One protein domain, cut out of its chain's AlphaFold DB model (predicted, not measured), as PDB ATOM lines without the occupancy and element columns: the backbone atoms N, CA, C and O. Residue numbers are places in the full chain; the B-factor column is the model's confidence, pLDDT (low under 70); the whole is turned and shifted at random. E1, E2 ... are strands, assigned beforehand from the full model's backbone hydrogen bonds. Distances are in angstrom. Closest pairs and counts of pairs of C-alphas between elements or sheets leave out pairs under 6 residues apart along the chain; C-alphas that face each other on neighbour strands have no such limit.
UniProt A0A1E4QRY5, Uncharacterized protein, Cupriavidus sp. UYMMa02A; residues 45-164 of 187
ATOM      1  N   THR A  45     147.658 137.929 116.252       86.00
ATOM      2  CA  THR A  45     147.597 139.324 115.796       86.00
ATOM      3  C   THR A  45     146.319 140.020 116.250       86.00
ATOM      4  O   THR A  45     145.262 139.394 116.313       86.00
ATOM      5  N   HIS A  46     146.396 141.331 116.463       84.44
ATOM      6  CA  HIS A  46     145.241 142.211 116.645       84.44
ATOM      7  C   HIS A  46     145.304 143.393 115.673       84.44
ATOM      8  O   HIS A  46     146.368 143.727 115.151       84.44
ATOM      9  N   THR A  47     144.158 144.029 115.426       86.81
ATOM     10  CA  THR A  47     144.103 145.285 114.668       86.81
ATOM     11  C   THR A  47     144.579 146.428 115.568       86.81
ATOM     12  O   THR A  47     143.979 146.623 116.629       86.81
ATOM     13  N   PRO A  48     145.604 147.206 115.173       87.12
ATOM     14  CA  PRO A  48     146.076 148.336 115.968       87.12
ATOM     15  C   PRO A  48     144.947 149.308 116.321       87.12
ATOM     16  O   PRO A  48     144.103 149.629 115.483       87.12
ATOM     17  N   GLY A  49     144.930 149.771 117.569       87.94
ATOM     18  CA  GLY A  49     143.899 150.664 118.096       87.94
ATOM     19  C   GLY A  49     142.597 149.974 118.518       87.94
ATOM     20  O   GLY A  49     141.754 150.628 119.132       87.94
ATOM     21  N   GLN A  50     142.418 148.674 118.251       90.25
ATOM     22  CA  GLN A  50     141.312 147.921 118.846       90.25
ATOM     23  C   GLN A  50     141.635 147.574 120.304       90.25
ATOM     24  O   GLN A  50     142.731 147.084 120.585       90.25
ATOM     25  N   PRO A  51     140.702 147.811 121.241       92.25
ATOM     26  CA  PRO A  51     140.937 147.497 122.637       92.25
ATOM     27  C   PRO A  51     140.929 145.986 122.880       92.25
ATOM     28  O   PRO A  51     140.268 145.219 122.176       92.25
ATOM     29  N   LEU A  52     141.602 145.568 123.950       92.81
ATOM     30  CA  LEU A  52     141.346 144.267 124.552       92.81
ATOM     31  C   LEU A  52     139.998 144.322 125.273       92.81
ATOM     32  O   LEU A  52     139.712 145.279 125.989       92.81
ATOM     33  N   CYS A  53     139.203 143.273 125.117       93.25
ATOM     34  CA  CYS A  53     137.807 143.237 125.515       93.25
ATOM     35  C   CYS A  53     137.510 141.991 126.367       93.25
ATOM     36  O   CYS A  53     137.991 140.901 126.064       93.25
ATOM     37  N   LEU A  54     136.711 142.156 127.425       94.00
ATOM     38  CA  LEU A  54     136.228 141.089 128.310       94.00
ATOM     39  C   LEU A  54     134.696 141.138 128.377       94.00
ATOM     40  O   LEU A  54     134.126 142.225 128.463       94.00
ATOM     41  N   GLY A  55     134.036 139.976 128.363       93.44
ATOM     42  CA  GLY A  55     132.572 139.867 128.486       93.44
ATOM     43  C   GLY A  55     131.776 139.969 127.176       93.44
ATOM     44  O   GLY A  55     130.550 139.927 127.206       93.44
ATOM     45  N   LEU A  56     132.448 140.065 126.025       92.19
ATOM     46  CA  LEU A  56     131.839 140.139 124.691       92.19
ATOM     47  C   LEU A  56     132.593 139.271 123.681       92.19
ATOM     48  O   LEU A  56     133.802 139.077 123.810       92.19
ATOM     49  N   SER A  57     131.888 138.776 122.662       90.06
ATOM     50  CA  SER A  57     132.473 137.898 121.638       90.06
ATOM     51  C   SER A  57     133.238 138.630 120.535       90.06
ATOM     52  O   SER A  57     134.170 138.065 119.969       90.06
ATOM     53  N   ASN A  58     132.856 139.866 120.205       86.62
ATOM     54  CA  ASN A  58     133.536 140.707 119.217       86.62
ATOM     55  C   ASN A  58     133.170 142.191 119.406       86.62
ATOM     56  O   ASN A  58     132.202 142.507 120.092       86.62
ATOM     57  N   THR A  59     133.933 143.094 118.784       83.81
ATOM     58  CA  THR A  59     133.718 144.555 118.830       83.81
ATOM     59  C   THR A  59     132.887 145.090 117.654       83.81
ATOM     60  O   THR A  59     132.783 146.302 117.471       83.81
ATOM     61  N   SER A  60     132.301 144.206 116.842       81.56
ATOM     62  CA  SER A  60     131.534 144.539 115.637       81.56
ATOM     63  C   SER A  60     130.021 144.322 115.820       81.56
ATOM     64  O   SER A  60     129.548 143.968 116.900       81.56
ATOM     65  N   GLY A  61     129.232 144.580 114.771       83.38
ATOM     66  CA  GLY A  61     127.785 144.348 114.797       83.38
ATOM     67  C   GLY A  61     127.441 142.872 115.035       83.38
ATOM     68  O   GLY A  61     128.064 141.990 114.451       83.38
ATOM     69  N   GLY A  62     126.440 142.608 115.882       85.88
ATOM     70  CA  GLY A  62     126.029 141.243 116.244       85.88
ATOM     71  C   GLY A  62     126.844 140.608 117.377       85.88
ATOM     72  O   GLY A  62     126.854 139.385 117.507       85.88
ATOM     73  N   ALA A  63     127.539 141.412 118.187       88.88
ATOM     74  CA  ALA A  63     128.208 140.935 119.392       88.88
ATOM     75  C   ALA A  63     127.239 140.202 120.333       88.88
ATOM     76  O   ALA A  63     126.091 140.601 120.519       88.88
ATOM     77  N   THR A  64     127.741 139.137 120.948       92.56
ATOM     78  CA  THR A  64     127.081 138.432 122.050       92.56
ATOM     79  C   THR A  64     127.804 138.747 123.350       92.56
ATOM     80  O   THR A  64     129.013 139.004 123.344       92.56
ATOM     81  N   TRP A  65     127.067 138.718 124.456       92.25
ATOM     82  CA  TRP A  65     127.580 139.039 125.783       92.25
ATOM     83  C   TRP A  65     127.554 137.814 126.675       92.25
ATOM     84  O   TRP A  65     126.691 136.946 126.546       92.25
ATOM     85  N   LEU A  66     128.532 137.755 127.565       90.44
ATOM     86  CA  LEU A  66     128.666 136.669 128.514       90.44
ATOM     87  C   LEU A  66     128.038 137.074 129.850       90.44
ATOM     88  O   LEU A  66     128.380 138.117 130.406       90.44
ATOM     89  N   GLU A  67     127.152 136.230 130.369       93.25
ATOM     90  CA  GLU A  67     126.755 136.272 131.775       93.25
ATOM     91  C   GLU A  67     127.729 135.410 132.582       93.25
ATOM     92  O   GLU A  67     127.815 134.201 132.361       93.25
ATOM     93  N   ALA A  68     128.527 136.026 133.457       93.50
ATOM     94  CA  ALA A  68     129.538 135.320 134.243       93.50
ATOM     95  C   ALA A  68     130.066 136.158 135.411       93.50
ATOM     96  O   ALA A  68     130.074 137.389 135.368       93.50
ATOM     97  N   TYR A  69     130.602 135.465 136.413       95.81
ATOM     98  CA  TYR A  69     131.497 136.057 137.402       95.81
ATOM     99  C   TYR A  69     132.944 135.834 136.967       95.81
ATOM    100  O   TYR A  69     133.328 134.713 136.629       95.81
ATOM    101  N   PHE A  70     133.747 136.893 136.997       96.50
ATOM    102  CA  PHE A  70     135.186 136.829 136.792       96.50
ATOM    103  C   PHE A  70     135.916 137.241 138.057       96.50
ATOM    104  O   PHE A  70     135.595 138.252 138.677       96.50
ATOM    105  N   ASP A  71     136.927 136.452 138.378       96.69
ATOM    106  CA  ASP A  71     137.873 136.682 139.454       96.69
ATOM    107  C   ASP A  71     139.261 136.268 138.933       96.69
ATOM    108  O   ASP A  71     139.360 135.330 138.132       96.69
ATOM    109  N   GLU A  72     140.310 136.988 139.321       97.56
ATOM    110  CA  GLU A  72     141.705 136.700 138.955       97.56
ATOM    111  C   GLU A  72     142.011 136.601 137.445       97.56
ATOM    112  O   GLU A  72     142.721 135.701 136.976       97.56
ATOM    113  N   VAL A  73     141.534 137.549 136.632       97.69
ATOM    114  CA  VAL A  73     141.897 137.573 135.204       97.69
ATOM    115  C   VAL A  73     143.339 138.046 135.041       97.69
ATOM    116  O   VAL A  73     143.670 139.198 135.316       97.69
ATOM    117  N   ARG A  74     144.207 137.170 134.522       97.81
ATOM    118  CA  ARG A  74     145.623 137.468 134.277       97.81
ATOM    119  C   ARG A  74     146.034 137.175 132.841       97.81
ATOM    120  O   ARG A  74     145.825 136.070 132.344       97.81
ATOM    121  N   ILE A  75     146.731 138.124 132.216       96.56
ATOM    122  CA  ILE A  75     147.377 137.934 130.911       96.56
ATOM    123  C   ILE A  75     148.887 138.033 131.077       96.56
ATOM    124  O   ILE A  75     149.409 138.967 131.690       96.56
ATOM    125  N   THR A  76     149.599 137.057 130.513       95.38
ATOM    126  CA  THR A  76     151.060 136.992 130.558       95.38
ATOM    127  C   THR A  76     151.641 136.827 129.166       95.38
ATOM    128  O   THR A  76     151.167 135.985 128.404       95.38
ATOM    129  N   THR A  77     152.698 137.571 128.853       92.25
ATOM    130  CA  THR A  77     153.404 137.497 127.566       92.25
ATOM    131  C   THR A  77     154.856 137.063 127.751       92.25
ATOM    132  O   THR A  77     155.472 137.273 128.797       92.25
ATOM    133  N   GLY A  78     155.414 136.396 126.739       89.00
ATOM    134  CA  GLY A  78     156.785 135.872 126.770       89.00
ATOM    135  C   GLY A  78     156.986 134.590 127.590       89.00
ATOM    136  O   GLY A  78     158.088 134.053 127.590       89.00
ATOM    137  N   VAL A  79     155.950 134.067 128.257       91.19
ATOM    138  CA  VAL A  79     155.998 132.777 128.963       91.19
ATOM    139  C   VAL A  79     154.633 132.087 128.945       91.19
ATOM    140  O   VAL A  79     153.608 132.706 129.231       91.19
ATOM    141  N   ALA A  80     154.618 130.787 128.641       94.38
ATOM    142  CA  ALA A  80     153.453 129.938 128.861       94.38
ATOM    143  C   ALA A  80     153.459 129.466 130.318       94.38
ATOM    144  O   ALA A  80     154.309 128.670 130.706       94.38
ATOM    145  N   ARG A  81     152.523 129.962 131.137       95.38
ATOM    146  CA  ARG A  81     152.453 129.611 132.569       95.38
ATOM    147  C   ARG A  81     152.143 128.133 132.819       95.38
ATOM    148  O   ARG A  81     152.541 127.612 133.851       95.38
ATOM    149  N   TYR A  82     151.468 127.483 131.871       97.00
ATOM    150  CA  TYR A  82     151.097 126.072 131.938       97.00
ATOM    151  C   TYR A  82     151.447 125.363 130.624       97.00
ATOM    152  O   TYR A  82     150.967 125.742 129.549       97.00
ATOM    153  N   THR A  83     152.292 124.339 130.723       97.25
ATOM    154  CA  THR A  83     152.698 123.435 129.628       97.25
ATOM    155  C   THR A  83     152.433 121.960 129.956       97.25
ATOM    156  O   THR A  83     152.617 121.096 129.104       97.25
ATOM    157  N   ALA A  84     151.970 121.683 131.175       97.00
ATOM    158  CA  ALA A  84     151.548 120.389 131.692       97.00
ATOM    159  C   ALA A  84     150.385 120.607 132.675       97.00
ATOM    160  O   ALA A  84     150.043 121.754 132.982       97.00
ATOM    161  N   GLY A  85     149.787 119.515 133.163       96.81
ATOM    162  CA  GLY A  85     148.733 119.590 134.175       96.81
ATOM    163  C   GLY A  85     149.208 120.280 135.458       96.81
ATOM    164  O   GLY A  85     150.383 120.202 135.816       96.81
ATOM    165  N   PHE A  86     148.297 120.973 136.138       97.69
ATOM    166  CA  PHE A  86     148.608 121.781 137.320       97.69
ATOM    167  C   PHE A  86     147.486 121.716 138.363       97.69
ATOM    168  O   PHE A  86     146.411 121.196 138.091       97.69
ATOM    169  N   ALA A  87     147.726 122.230 139.570       96.88
ATOM    170  CA  ALA A  87     146.673 122.425 140.565       96.88
ATOM    171  C   ALA A  87     146.040 123.807 140.381       96.88
ATOM    172  O   ALA A  87     146.759 124.790 140.184       96.88
ATOM    173  N   ALA A  88     144.710 123.896 140.452       94.94
ATOM    174  CA  ALA A  88     144.029 125.187 140.416       94.94
ATOM    175  C   ALA A  88     144.582 126.119 141.518       94.94
ATOM    176  O   ALA A  88     144.904 125.632 142.606       94.94
ATOM    177  N   PRO A  89     144.703 127.435 141.257       96.12
ATOM    178  CA  PRO A  89     145.200 128.379 142.251       96.12
ATOM    179  C   PRO A  89     144.407 128.284 143.558       96.12
ATOM    180  O   PRO A  89     143.182 128.149 143.543       96.12
ATOM    181  N   SER A  90     145.116 128.358 144.681       96.62
ATOM    182  CA  SER A  90     144.542 128.401 146.032       96.62
ATOM    183  C   SER A  90     144.645 129.784 146.681       96.62
ATOM    184  O   SER A  90     144.171 129.969 147.799       96.62
ATOM    185  N   SER A  91     145.237 130.750 145.980       97.00
ATOM    186  CA  SER A  91     145.357 132.150 146.377       97.00
ATOM    187  C   SER A  91     145.217 133.056 145.156       97.00
ATOM    188  O   SER A  91     145.389 132.595 144.021       97.00
ATOM    189  N   ALA A  92     144.976 134.344 145.409       97.50
ATOM    190  CA  ALA A  92     145.063 135.385 144.392       97.50
ATOM    191  C   ALA A  92     146.433 135.357 143.691       97.50
ATOM    192  O   ALA A  92     147.442 134.896 144.245       97.50
ATOM    193  N   PHE A  93     146.461 135.806 142.442       97.25
ATOM    194  CA  PHE A  93     147.685 135.912 141.675       97.25
ATOM    195  C   PHE A  93     148.527 137.095 142.133       97.25
ATOM    196  O   PHE A  93     148.034 138.122 142.560       97.25
ATOM    197  N   GLU A  94     149.831 136.970 141.942       96.19
ATOM    198  CA  GLU A  94     150.752 138.089 142.110       96.19
ATOM    199  C   GLU A  94     151.102 138.700 140.748       96.19
ATOM    200  O   GLU A  94     151.060 138.021 139.701       96.19
ATOM    201  N   ASP A  95     151.503 139.973 140.758       95.56
ATOM    202  CA  ASP A  95     152.150 140.584 139.601       95.56
ATOM    203  C   ASP A  95     153.562 140.011 139.410       95.56
ATOM    204  O   ASP A  95     154.315 139.761 140.348       95.56
ATOM    205  N   TYR A  96     153.942 139.808 138.154       92.56
ATOM    206  CA  TYR A  96     155.244 139.265 137.772       92.56
ATOM    207  C   TYR A  96     155.747 139.968 136.523       92.56
ATOM    208  O   TYR A  96     154.958 140.515 135.759       92.56
ATOM    209  N   VAL A  97     157.045 139.839 136.223       91.38
ATOM    210  CA  VAL A  97     157.695 140.526 135.091       91.38
ATOM    211  C   VAL A  97     157.046 140.275 133.714       91.38
ATOM    212  O   VAL A  97     157.109 141.133 132.830       91.38
ATOM    213  N   ASN A  98     156.349 139.154 133.548       93.12
ATOM    214  CA  ASN A  98     155.639 138.791 132.321       93.12
ATOM    215  C   ASN A  98     154.135 139.071 132.354       93.12
ATOM    216  O   ASN A  98     153.471 138.890 131.340       93.12
ATOM    217  N   THR A  99     153.582 139.457 133.502       95.94
ATOM    218  CA  THR A  99     152.174 139.830 133.631       95.94
ATOM    219  C   THR A  99     151.975 141.214 133.025       95.94
ATOM    220  O   THR A  99     152.699 142.153 133.357       95.94
ATOM    221  N   VAL A 100     151.034 141.309 132.088       95.44
ATOM    222  CA  VAL A 100     150.708 142.542 131.354       95.44
ATOM    223  C   VAL A 100     149.299 143.047 131.643       95.44
ATOM    224  O   VAL A 100     148.984 144.176 131.294       95.44
ATOM    225  N   LEU A 101     148.464 142.233 132.280       97.12
ATOM    226  CA  LEU A 101     147.174 142.631 132.827       97.12
ATOM    227  C   LEU A 101     146.872 141.711 134.006       97.12
ATOM    228  O   LEU A 101     147.044 140.493 133.871       97.12
ATOM    229  N   LEU A 102     146.441 142.273 135.131       97.81
ATOM    230  CA  LEU A 102     146.013 141.506 136.296       97.81
ATOM    231  C   LEU A 102     144.811 142.175 136.951       97.81
ATOM    232  O   LEU A 102     144.928 143.268 137.491       97.81
ATOM    233  N   LEU A 103     143.663 141.512 136.900       97.19
ATOM    234  CA  LEU A 103     142.405 142.004 137.439       97.19
ATOM    235  C   LEU A 103     141.958 141.066 138.560       97.19
ATOM    236  O   LEU A 103     141.440 139.986 138.280       97.19
ATOM    237  N   HIS A 104     142.166 141.484 139.809       96.75
ATOM    238  CA  HIS A 104     141.640 140.768 140.981       96.75
ATOM    239  C   HIS A 104     140.128 140.928 141.108       96.75
ATOM    240  O   HIS A 104     139.448 140.069 141.628       96.75
ATOM    241  N   PHE A 105     139.585 142.051 140.630       95.00
ATOM    242  CA  PHE A 105     138.186 142.422 140.864       95.00
ATOM    243  C   PHE A 105     137.801 142.557 142.354       95.00
ATOM    244  O   PHE A 105     136.623 142.593 142.695       95.00
ATOM    245  N   ASP A 106     138.792 142.786 143.220       90.62
ATOM    246  CA  ASP A 106     138.602 143.072 144.650       90.62
ATOM    247  C   ASP A 106     138.155 144.501 144.951       90.62
ATOM    248  O   ASP A 106     137.693 144.826 146.046       90.62
ATOM    249  N   LYS A 107     138.345 145.405 143.990       77.00
ATOM    250  CA  LYS A 107     138.028 146.813 144.175       77.00
ATOM    251  C   LYS A 107     137.636 147.465 142.866       77.00
ATOM    252  O   LYS A 107     138.365 147.439 141.875       77.00
ATOM    253  N   VAL A 108     136.504 148.145 142.920       71.81
ATOM    254  CA  VAL A 108     136.091 149.103 141.906       71.81
ATOM    255  C   VAL A 108     136.733 150.453 142.237       71.81
ATOM    256  O   VAL A 108     136.661 150.922 143.373       71.81
ATOM    257  N   THR A 109     137.393 151.078 141.260       72.31
ATOM    258  CA  THR A 109     137.989 152.417 141.452       72.31
ATOM    259  C   THR A 109     136.929 153.518 141.354       72.31
ATOM    260  O   THR A 109     137.010 154.510 142.074       72.31
ATOM    261  N   ASN A 110     135.907 153.306 140.519       75.19
ATOM    262  CA  ASN A 110     134.582 153.938 140.534       75.19
ATOM    263  C   ASN A 110     133.617 153.090 139.680       75.19
ATOM    264  O   ASN A 110     134.081 152.189 138.993       75.19
ATOM    265  N   THR A 111     132.315 153.386 139.652       77.81
ATOM    266  CA  THR A 111     131.292 152.562 138.965       77.81
ATOM    267  C   THR A 111     131.632 152.131 137.527       77.81
ATOM    268  O   THR A 111     131.118 151.114 137.074       77.81
ATOM    269  N   LEU A 112     132.491 152.864 136.806       88.31
ATOM    270  CA  LEU A 112     132.875 152.561 135.424       88.31
ATOM    271  C   LEU A 112     134.310 152.045 135.256       88.31
ATOM    272  O   LEU A 112     134.696 151.733 134.130       88.31
ATOM    273  N   TYR A 113     135.112 151.965 136.319       91.38
ATOM    274  CA  TYR A 113     136.526 151.617 136.219       91.38
ATOM    275  C   TYR A 113     136.967 150.566 137.236       91.38
ATOM    276  O   TYR A 113     136.771 150.701 138.450       91.38
ATOM    277  N   TRP A 114     137.711 149.586 136.737       92.94
ATOM    278  CA  TRP A 114     138.350 148.540 137.528       92.94
ATOM    279  C   TRP A 114     139.865 148.726 137.565       92.94
ATOM    280  O   TRP A 114     140.460 149.285 136.639       92.94
ATOM    281  N   ALA A 115     140.481 148.287 138.661       92.25
ATOM    282  CA  ALA A 115     141.924 148.361 138.829       92.25
ATOM    283  C   ALA A 115     142.628 147.232 138.060       92.25
ATOM    284  O   ALA A 115     142.275 146.063 138.204       92.25
ATOM    285  N   ASP A 116     143.654 147.595 137.289       95.31
ATOM    286  CA  ASP A 116     144.716 146.678 136.874       95.31
ATOM    287  C   ASP A 116     145.805 146.682 137.950       95.31
ATOM    288  O   ASP A 116     146.486 147.685 138.155       95.31
ATOM    289  N   SER A 117     145.947 145.559 138.644       95.69
ATOM    290  CA  SER A 117     146.932 145.337 139.703       95.69
ATOM    291  C   SER A 117     148.304 144.928 139.166       95.69
ATOM    292  O   SER A 117     149.226 144.704 139.947       95.69
ATOM    293  N   SER A 118     148.479 144.825 137.843       96.12
ATOM    294  CA  SER A 118     149.816 144.678 137.269       96.12
ATOM    295  C   SER A 118     150.602 145.983 137.397       96.12
ATOM    296  O   SER A 118     150.027 147.068 137.503       96.12
ATOM    297  N   ARG A 119     151.935 145.929 137.283       95.31
ATOM    298  CA  ARG A 119     152.782 147.139 137.314       95.31
ATOM    299  C   ARG A 119     152.448 148.204 136.266       95.31
ATOM    300  O   ARG A 119     153.002 149.298 136.324       95.31
ATOM    301  N   TYR A 120     151.648 147.867 135.257       94.94
ATOM    302  CA  TYR A 120     151.252 148.810 134.220       94.94
ATOM    303  C   TYR A 120     150.056 149.668 134.626       94.94
ATOM    304  O   TYR A 120     149.859 150.713 134.009       94.94
ATOM    305  N   ALA A 121     149.283 149.243 135.633       93.94
ATOM    306  CA  ALA A 121     148.169 149.991 136.208       93.94
ATOM    307  C   ALA A 121     147.230 150.601 135.150       93.94
ATOM    308  O   ALA A 121     146.866 151.781 135.211       93.94
ATOM    309  N   ARG A 122     146.870 149.814 134.127       91.88
ATOM    310  CA  ARG A 122     146.013 150.284 133.035       91.88
ATOM    311  C   ARG A 122     144.607 150.606 133.530       91.88
ATOM    312  O   ARG A 122     144.061 149.960 134.420       91.88
ATOM    313  N   ARG A 123     143.974 151.581 132.876       91.00
ATOM    314  CA  ARG A 123     142.550 151.853 133.078       91.00
ATOM    315  C   ARG A 123     141.720 150.777 132.383       91.00
ATOM    316  O   ARG A 123     141.728 150.692 131.156       91.00
ATOM    317  N   VAL A 124     140.971 150.016 133.169       95.31
ATOM    318  CA  VAL A 124     139.980 149.051 132.686       95.31
ATOM    319  C   VAL A 124     138.621 149.730 132.744       95.31
ATOM    320  O   VAL A 124     138.178 150.121 133.821       95.31
ATOM    321  N   THR A 125     137.989 149.928 131.592       95.19
ATOM    322  CA  THR A 125     136.735 150.684 131.473       95.19
ATOM    323  C   THR A 125     135.570 149.741 131.254       95.19
ATOM    324  O   THR A 125     135.645 148.862 130.406       95.19
ATOM    325  N   CYS A 126     134.497 149.900 132.017       93.50
ATOM    326  CA  CYS A 126     133.243 149.198 131.799       93.50
ATOM    327  C   CYS A 126     132.425 149.833 130.677       93.50
ATOM    328  O   CYS A 126     132.549 151.025 130.386       93.50
ATOM    329  N   SER A 127     131.506 149.052 130.114       92.06
ATOM    330  CA  SER A 127     130.448 149.603 129.284       92.06
ATOM    331  C   SER A 127     129.632 150.634 130.082       92.06
ATOM    332  O   SER A 127     129.306 150.409 131.250       92.06
ATOM    333  N   PRO A 128     129.311 151.795 129.487       89.12
ATOM    334  CA  PRO A 128     128.768 152.925 130.240       89.12
ATOM    335  C   PRO A 128     127.340 152.683 130.742       89.12
ATOM    336  O   PRO A 128     126.974 153.183 131.801       89.12
ATOM    337  N   SER A 129     126.538 151.921 129.993       89.19
ATOM    338  CA  SER A 129     125.120 151.699 130.306       89.19
ATOM    339  C   SER A 129     124.858 150.421 131.102       89.19
ATOM    340  O   SER A 129     123.833 150.323 131.767       89.19
ATOM    341  N   PHE A 130     125.766 149.446 131.031       89.94
ATOM    342  CA  PHE A 130     125.617 148.143 131.684       89.94
ATOM    343  C   PHE A 130     126.951 147.698 132.291       89.94
ATOM    344  O   PHE A 130     127.480 146.655 131.907       89.94
ATOM    345  N   PRO A 131     127.546 148.494 133.197       91.75
ATOM    346  CA  PRO A 131     128.865 148.180 133.708       91.75
ATOM    347  C   PRO A 131     128.854 146.832 134.421       91.75
ATOM    348  O   PRO A 131     127.914 146.505 135.147       91.75
ATOM    349  N   ALA A 132     129.921 146.056 134.229       92.31
ATOM    350  CA  ALA A 132     130.133 144.868 135.037       92.31
ATOM    351  C   ALA A 132     130.218 145.280 136.517       92.31
ATOM    352  O   ALA A 132     130.989 146.172 136.886       92.31
ATOM    353  N   ALA A 133     129.364 144.670 137.334       92.19
ATOM    354  CA  ALA A 133     129.095 145.079 138.703       92.19
ATOM    355  C   ALA A 133     130.065 144.425 139.691       92.19
ATOM    356  O   ALA A 133     130.583 143.339 139.440       92.19
ATOM    357  N   LEU A 134     130.275 145.065 140.841       93.00
ATOM    358  CA  LEU A 134     130.984 144.447 141.957       93.00
ATOM    359  C   LEU A 134     130.067 143.456 142.668       93.00
ATOM    360  O   LEU A 134     129.039 143.839 143.224       93.00
ATOM    361  N   SER A 135     130.464 142.193 142.673       94.38
ATOM    362  CA  SER A 135     129.846 141.147 143.474       94.38
ATOM    363  C   SER A 135     130.564 141.040 144.811       94.38
ATOM    364  O   SER A 135     131.772 140.844 144.825       94.38
ATOM    365  N   SER A 136     129.833 141.142 145.922       93.06
ATOM    366  CA  SER A 136     130.337 140.877 147.283       93.06
ATOM    367  C   SER A 136     129.813 139.568 147.881       93.06
ATOM    368  O   SER A 136     130.171 139.200 148.996       93.06
ATOM    369  N   THR A 137     128.921 138.882 147.165       94.25
ATOM    370  CA  THR A 137     128.272 137.638 147.603       94.25
ATOM    371  C   THR A 137     128.813 136.415 146.874       94.25
ATOM    372  O   THR A 137     128.688 135.298 147.371       94.25
ATOM    373  N   VAL A 138     129.425 136.620 145.708       94.94
ATOM    374  CA  VAL A 138     130.071 135.587 144.899       94.94
ATOM    375  C   VAL A 138     131.468 136.068 144.535       94.94
ATOM    376  O   VAL A 138     131.604 137.066 143.829       94.94
ATOM    377  N   SER A 139     132.484 135.361 145.022       95.81
ATOM    378  CA  SER A 139     133.907 135.619 144.784       95.81
ATOM    379  C   SER A 139     134.720 134.341 144.982       95.81
ATOM    380  O   SER A 139     134.245 133.387 145.610       95.81
ATOM    381  N   LYS A 140     135.925 134.286 144.411       95.62
ATOM    382  CA  LYS A 140     136.867 133.182 144.614       95.62
ATOM    383  C   LYS A 140     137.974 133.578 145.585       95.62
ATOM    384  O   LYS A 140     138.279 132.790 146.485       95.62
ATOM    385  N   PHE A 141     138.548 134.763 145.415       96.31
ATOM    386  CA  PHE A 141     139.563 135.349 146.286       96.31
ATOM    387  C   PHE A 141     139.181 136.787 146.656       96.31
ATOM    388  O   PHE A 141     138.235 137.335 146.109       96.31
ATOM    389  N   GLY A 142     139.824 137.333 147.694       92.75
ATOM    390  CA  GLY A 142     139.701 138.741 148.112       92.75
ATOM    391  C   GLY A 142     138.306 139.256 148.520       92.75
ATOM    392  O   GLY A 142     138.181 140.374 149.014       92.75
ATOM    393  N   GLY A 143     137.268 138.416 148.440       93.06
ATOM    394  CA  GLY A 143     135.911 138.700 148.902       93.06
ATOM    395  C   GLY A 143     134.999 139.304 147.836       93.06
ATOM    396  O   GLY A 143     133.786 139.323 148.052       93.06
ATOM    397  N   TYR A 144     135.528 139.695 146.673       95.12
ATOM    398  CA  TYR A 144     134.732 140.267 145.590       95.12
ATOM    399  C   TYR A 144     135.041 139.657 144.217       95.12
ATOM    400  O   TYR A 144     136.009 138.935 144.045       95.12
ATOM    401  N   ALA A 145     134.167 139.902 143.242       95.94
ATOM    402  CA  ALA A 145     134.374 139.533 141.843       95.94
ATOM    403  C   ALA A 145     133.663 140.524 140.912       95.94
ATOM    404  O   ALA A 145     132.785 141.282 141.338       95.94
ATOM    405  N   ALA A 146     133.982 140.484 139.619       95.19
ATOM    406  CA  ALA A 146     133.225 141.206 138.603       95.19
ATOM    407  C   ALA A 146     132.077 140.349 138.071       95.19
ATOM    408  O   ALA A 146     132.302 139.261 137.545       95.19
ATOM    409  N   TYR A 147     130.852 140.861 138.153       94.75
ATOM    410  CA  TYR A 147     129.665 140.249 137.570       94.75
ATOM    411  C   TYR A 147     129.309 140.903 136.234       94.75
ATOM    412  O   TYR A 147     128.993 142.091 136.163       94.75
ATOM    413  N   PHE A 148     129.327 140.104 135.175       94.62
ATOM    414  CA  PHE A 148     128.843 140.457 133.850       94.62
ATOM    415  C   PHE A 148     127.441 139.876 133.703       94.62
ATOM    416  O   PHE A 148     127.244 138.682 133.903       94.62
ATOM    417  N   SER A 149     126.469 140.716 133.358       92.50
ATOM    418  CA  SER A 149     125.043 140.370 133.397       92.50
ATOM    419  C   SER A 149     124.510 139.688 132.135       92.50
ATOM    420  O   SER A 149     123.309 139.455 132.039       92.50
ATOM    421  N   GLY A 150     125.345 139.462 131.114       87.94
ATOM    422  CA  GLY A 150     124.885 138.973 129.807       87.94
ATOM    423  C   GLY A 150     124.077 139.985 128.982       87.94
ATOM    424  O   GLY A 150     123.641 139.664 127.879       87.94
ATOM    425  N   SER A 151     123.907 141.221 129.465       86.88
ATOM    426  CA  SER A 151     123.249 142.333 128.766       86.88
ATOM    427  C   SER A 151     124.218 143.509 128.690       86.88
ATOM    428  O   SER A 151     124.723 143.897 129.737       86.88
ATOM    429  N   PRO A 152     124.498 144.053 127.491       89.56
ATOM    430  CA  PRO A 152     125.740 144.679 127.018       89.56
ATOM    431  C   PRO A 152     126.861 145.010 128.017       89.56
ATOM    432  O   PRO A 152     127.445 146.099 127.978       89.56
ATOM    433  N   ALA A 153     127.190 144.061 128.890       91.62
ATOM    434  CA  ALA A 153     128.140 144.210 129.967       91.62
ATOM    435  C   ALA A 153     129.481 143.747 129.449       91.62
ATOM    436  O   ALA A 153     129.669 142.583 129.103       91.62
ATOM    437  N   TYR A 154     130.403 144.689 129.350       92.88
ATOM    438  CA  TYR A 154     131.760 144.400 128.946       92.88
ATOM    439  C   TYR A 154     132.730 145.307 129.677       92.88
ATOM    440  O   TYR A 154     132.357 146.332 130.253       92.88
ATOM    441  N   MET A 155     133.994 144.920 129.619       94.12
ATOM    442  CA  MET A 155     135.103 145.788 129.954       94.12
ATOM    443  C   MET A 155     136.058 145.876 128.778       94.12
ATOM    444  O   MET A 155     136.178 144.937 127.986       94.12
ATOM    445  N   ASN A 156     136.764 146.991 128.681       94.81
ATOM    446  CA  ASN A 156     137.806 147.181 127.701       94.81
ATOM    447  C   ASN A 156     139.049 147.842 128.301       94.81
ATOM    448  O   ASN A 156     138.983 148.675 129.208       94.81
ATOM    449  N   VAL A 157     140.193 147.467 127.748       95.31
ATOM    450  CA  VAL A 157     141.493 148.072 128.013       95.31
ATOM    451  C   VAL A 157     142.006 148.598 126.683       95.31
ATOM    452  O   VAL A 157     142.000 147.872 125.689       95.31
ATOM    453  N   ALA A 158     142.401 149.870 126.650       94.56
ATOM    454  CA  ALA A 158     142.945 150.477 125.441       94.56
ATOM    455  C   ALA A 158     144.152 149.679 124.921       94.56
ATOM    456  O   ALA A 158     144.897 149.091 125.710       94.56
ATOM    457  N   ASP A 159     144.332 149.679 123.598       92.38
ATOM    458  CA  ASP A 159     145.484 149.041 122.964       92.38
ATOM    459  C   ASP A 159     146.795 149.553 123.582       92.38
ATOM    460  O   ASP A 159     146.941 150.737 123.901       92.38
ATOM    461  N   ALA A 160     147.742 148.641 123.774       91.12
ATOM    462  CA  ALA A 160     149.036 148.928 124.363       91.12
ATOM    463  C   ALA A 160     150.097 147.955 123.825       91.12
ATOM    464  O   ALA A 160     149.796 146.774 123.618       91.12
ATOM    465  N   PRO A 161     151.364 148.388 123.674       89.69
ATOM    466  CA  PRO A 161     152.429 147.539 123.137       89.69
ATOM    467  C   PRO A 161     152.624 146.209 123.876       89.69
ATOM    468  O   PRO A 161     153.032 145.223 123.269       89.69
ATOM    469  N   GLU A 162     152.355 146.161 125.180       89.62
ATOM    470  CA  GLU A 162     152.521 144.962 126.007       89.62
ATOM    471  C   GLU A 162     151.334 143.999 125.929       89.62
ATOM    472  O   GLU A 162     151.492 142.822 126.254       89.62
ATOM    473  N   LEU A 163     150.173 144.477 125.470       90.06
ATOM    474  CA  LEU A 163     149.010 143.645 125.151       90.06
ATOM    475  C   LEU A 163     149.096 143.053 123.737       90.06
ATOM    476  O   LEU A 163     148.265 142.227 123.366       90.06
ATOM    477  N   ASN A 164     150.129 143.407 122.967       86.94
ATOM    478  CA  ASN A 164     150.408 142.785 121.682       86.94
ATOM    479  C   ASN A 164     150.928 141.347 121.868       86.94
ATOM    480  O   ASN A 164     152.120 141.109 122.090       86.94
TER     481      ASN A 164
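This is residues 45 to 164 of the 187 residues of an uncharacterized protein of Cupriavidus sp. UYMMa02A (UniProt A0A1E4QRY5). With little regular structure, three small antiparallel sheets stand round a common middle: E1-E10-E7-E6-E5, E2-E9-E8 and the hairpin E3-E4; residues 82 to 88 stick out. The printed part has 120 residues, no named helix and ten strands, E1 to E10 along the chain, holding 37 residues. It is all strand and compact, with radius of gyration of the C-alphas 14.4 A and spans 38 by 37 by 27 A.

Find E1, residues 52 to 54, from C-alpha 52 at (141.346, 144.267, 124.552); then E2, 67 to 70; E3, 73 to 76; E4, 99 to 103, 10.7 A; E5, 108 to 110; E6, 113 to 115; E7, 123 to 126; E8, 133 to 135; E9, 145 to 149, 12.6 A; E10, residues 155 to 157, ending with C-alpha 157 at (141.493, 148.072, 128.013).

Look within hydrogen-bond range: N 52 and O 157 join E1 and E10 at 2.9 A, N 70 and O 146 E2 and E9 at 2.8 A, N 73 and O 103 the hairpin E3 and E4 at 2.9 A. E2 runs on into E3 at 65 degrees.

The printed part has no cut; links E1 to E2 and E3 to E4 are long. No printed residue is under pLDDT 70.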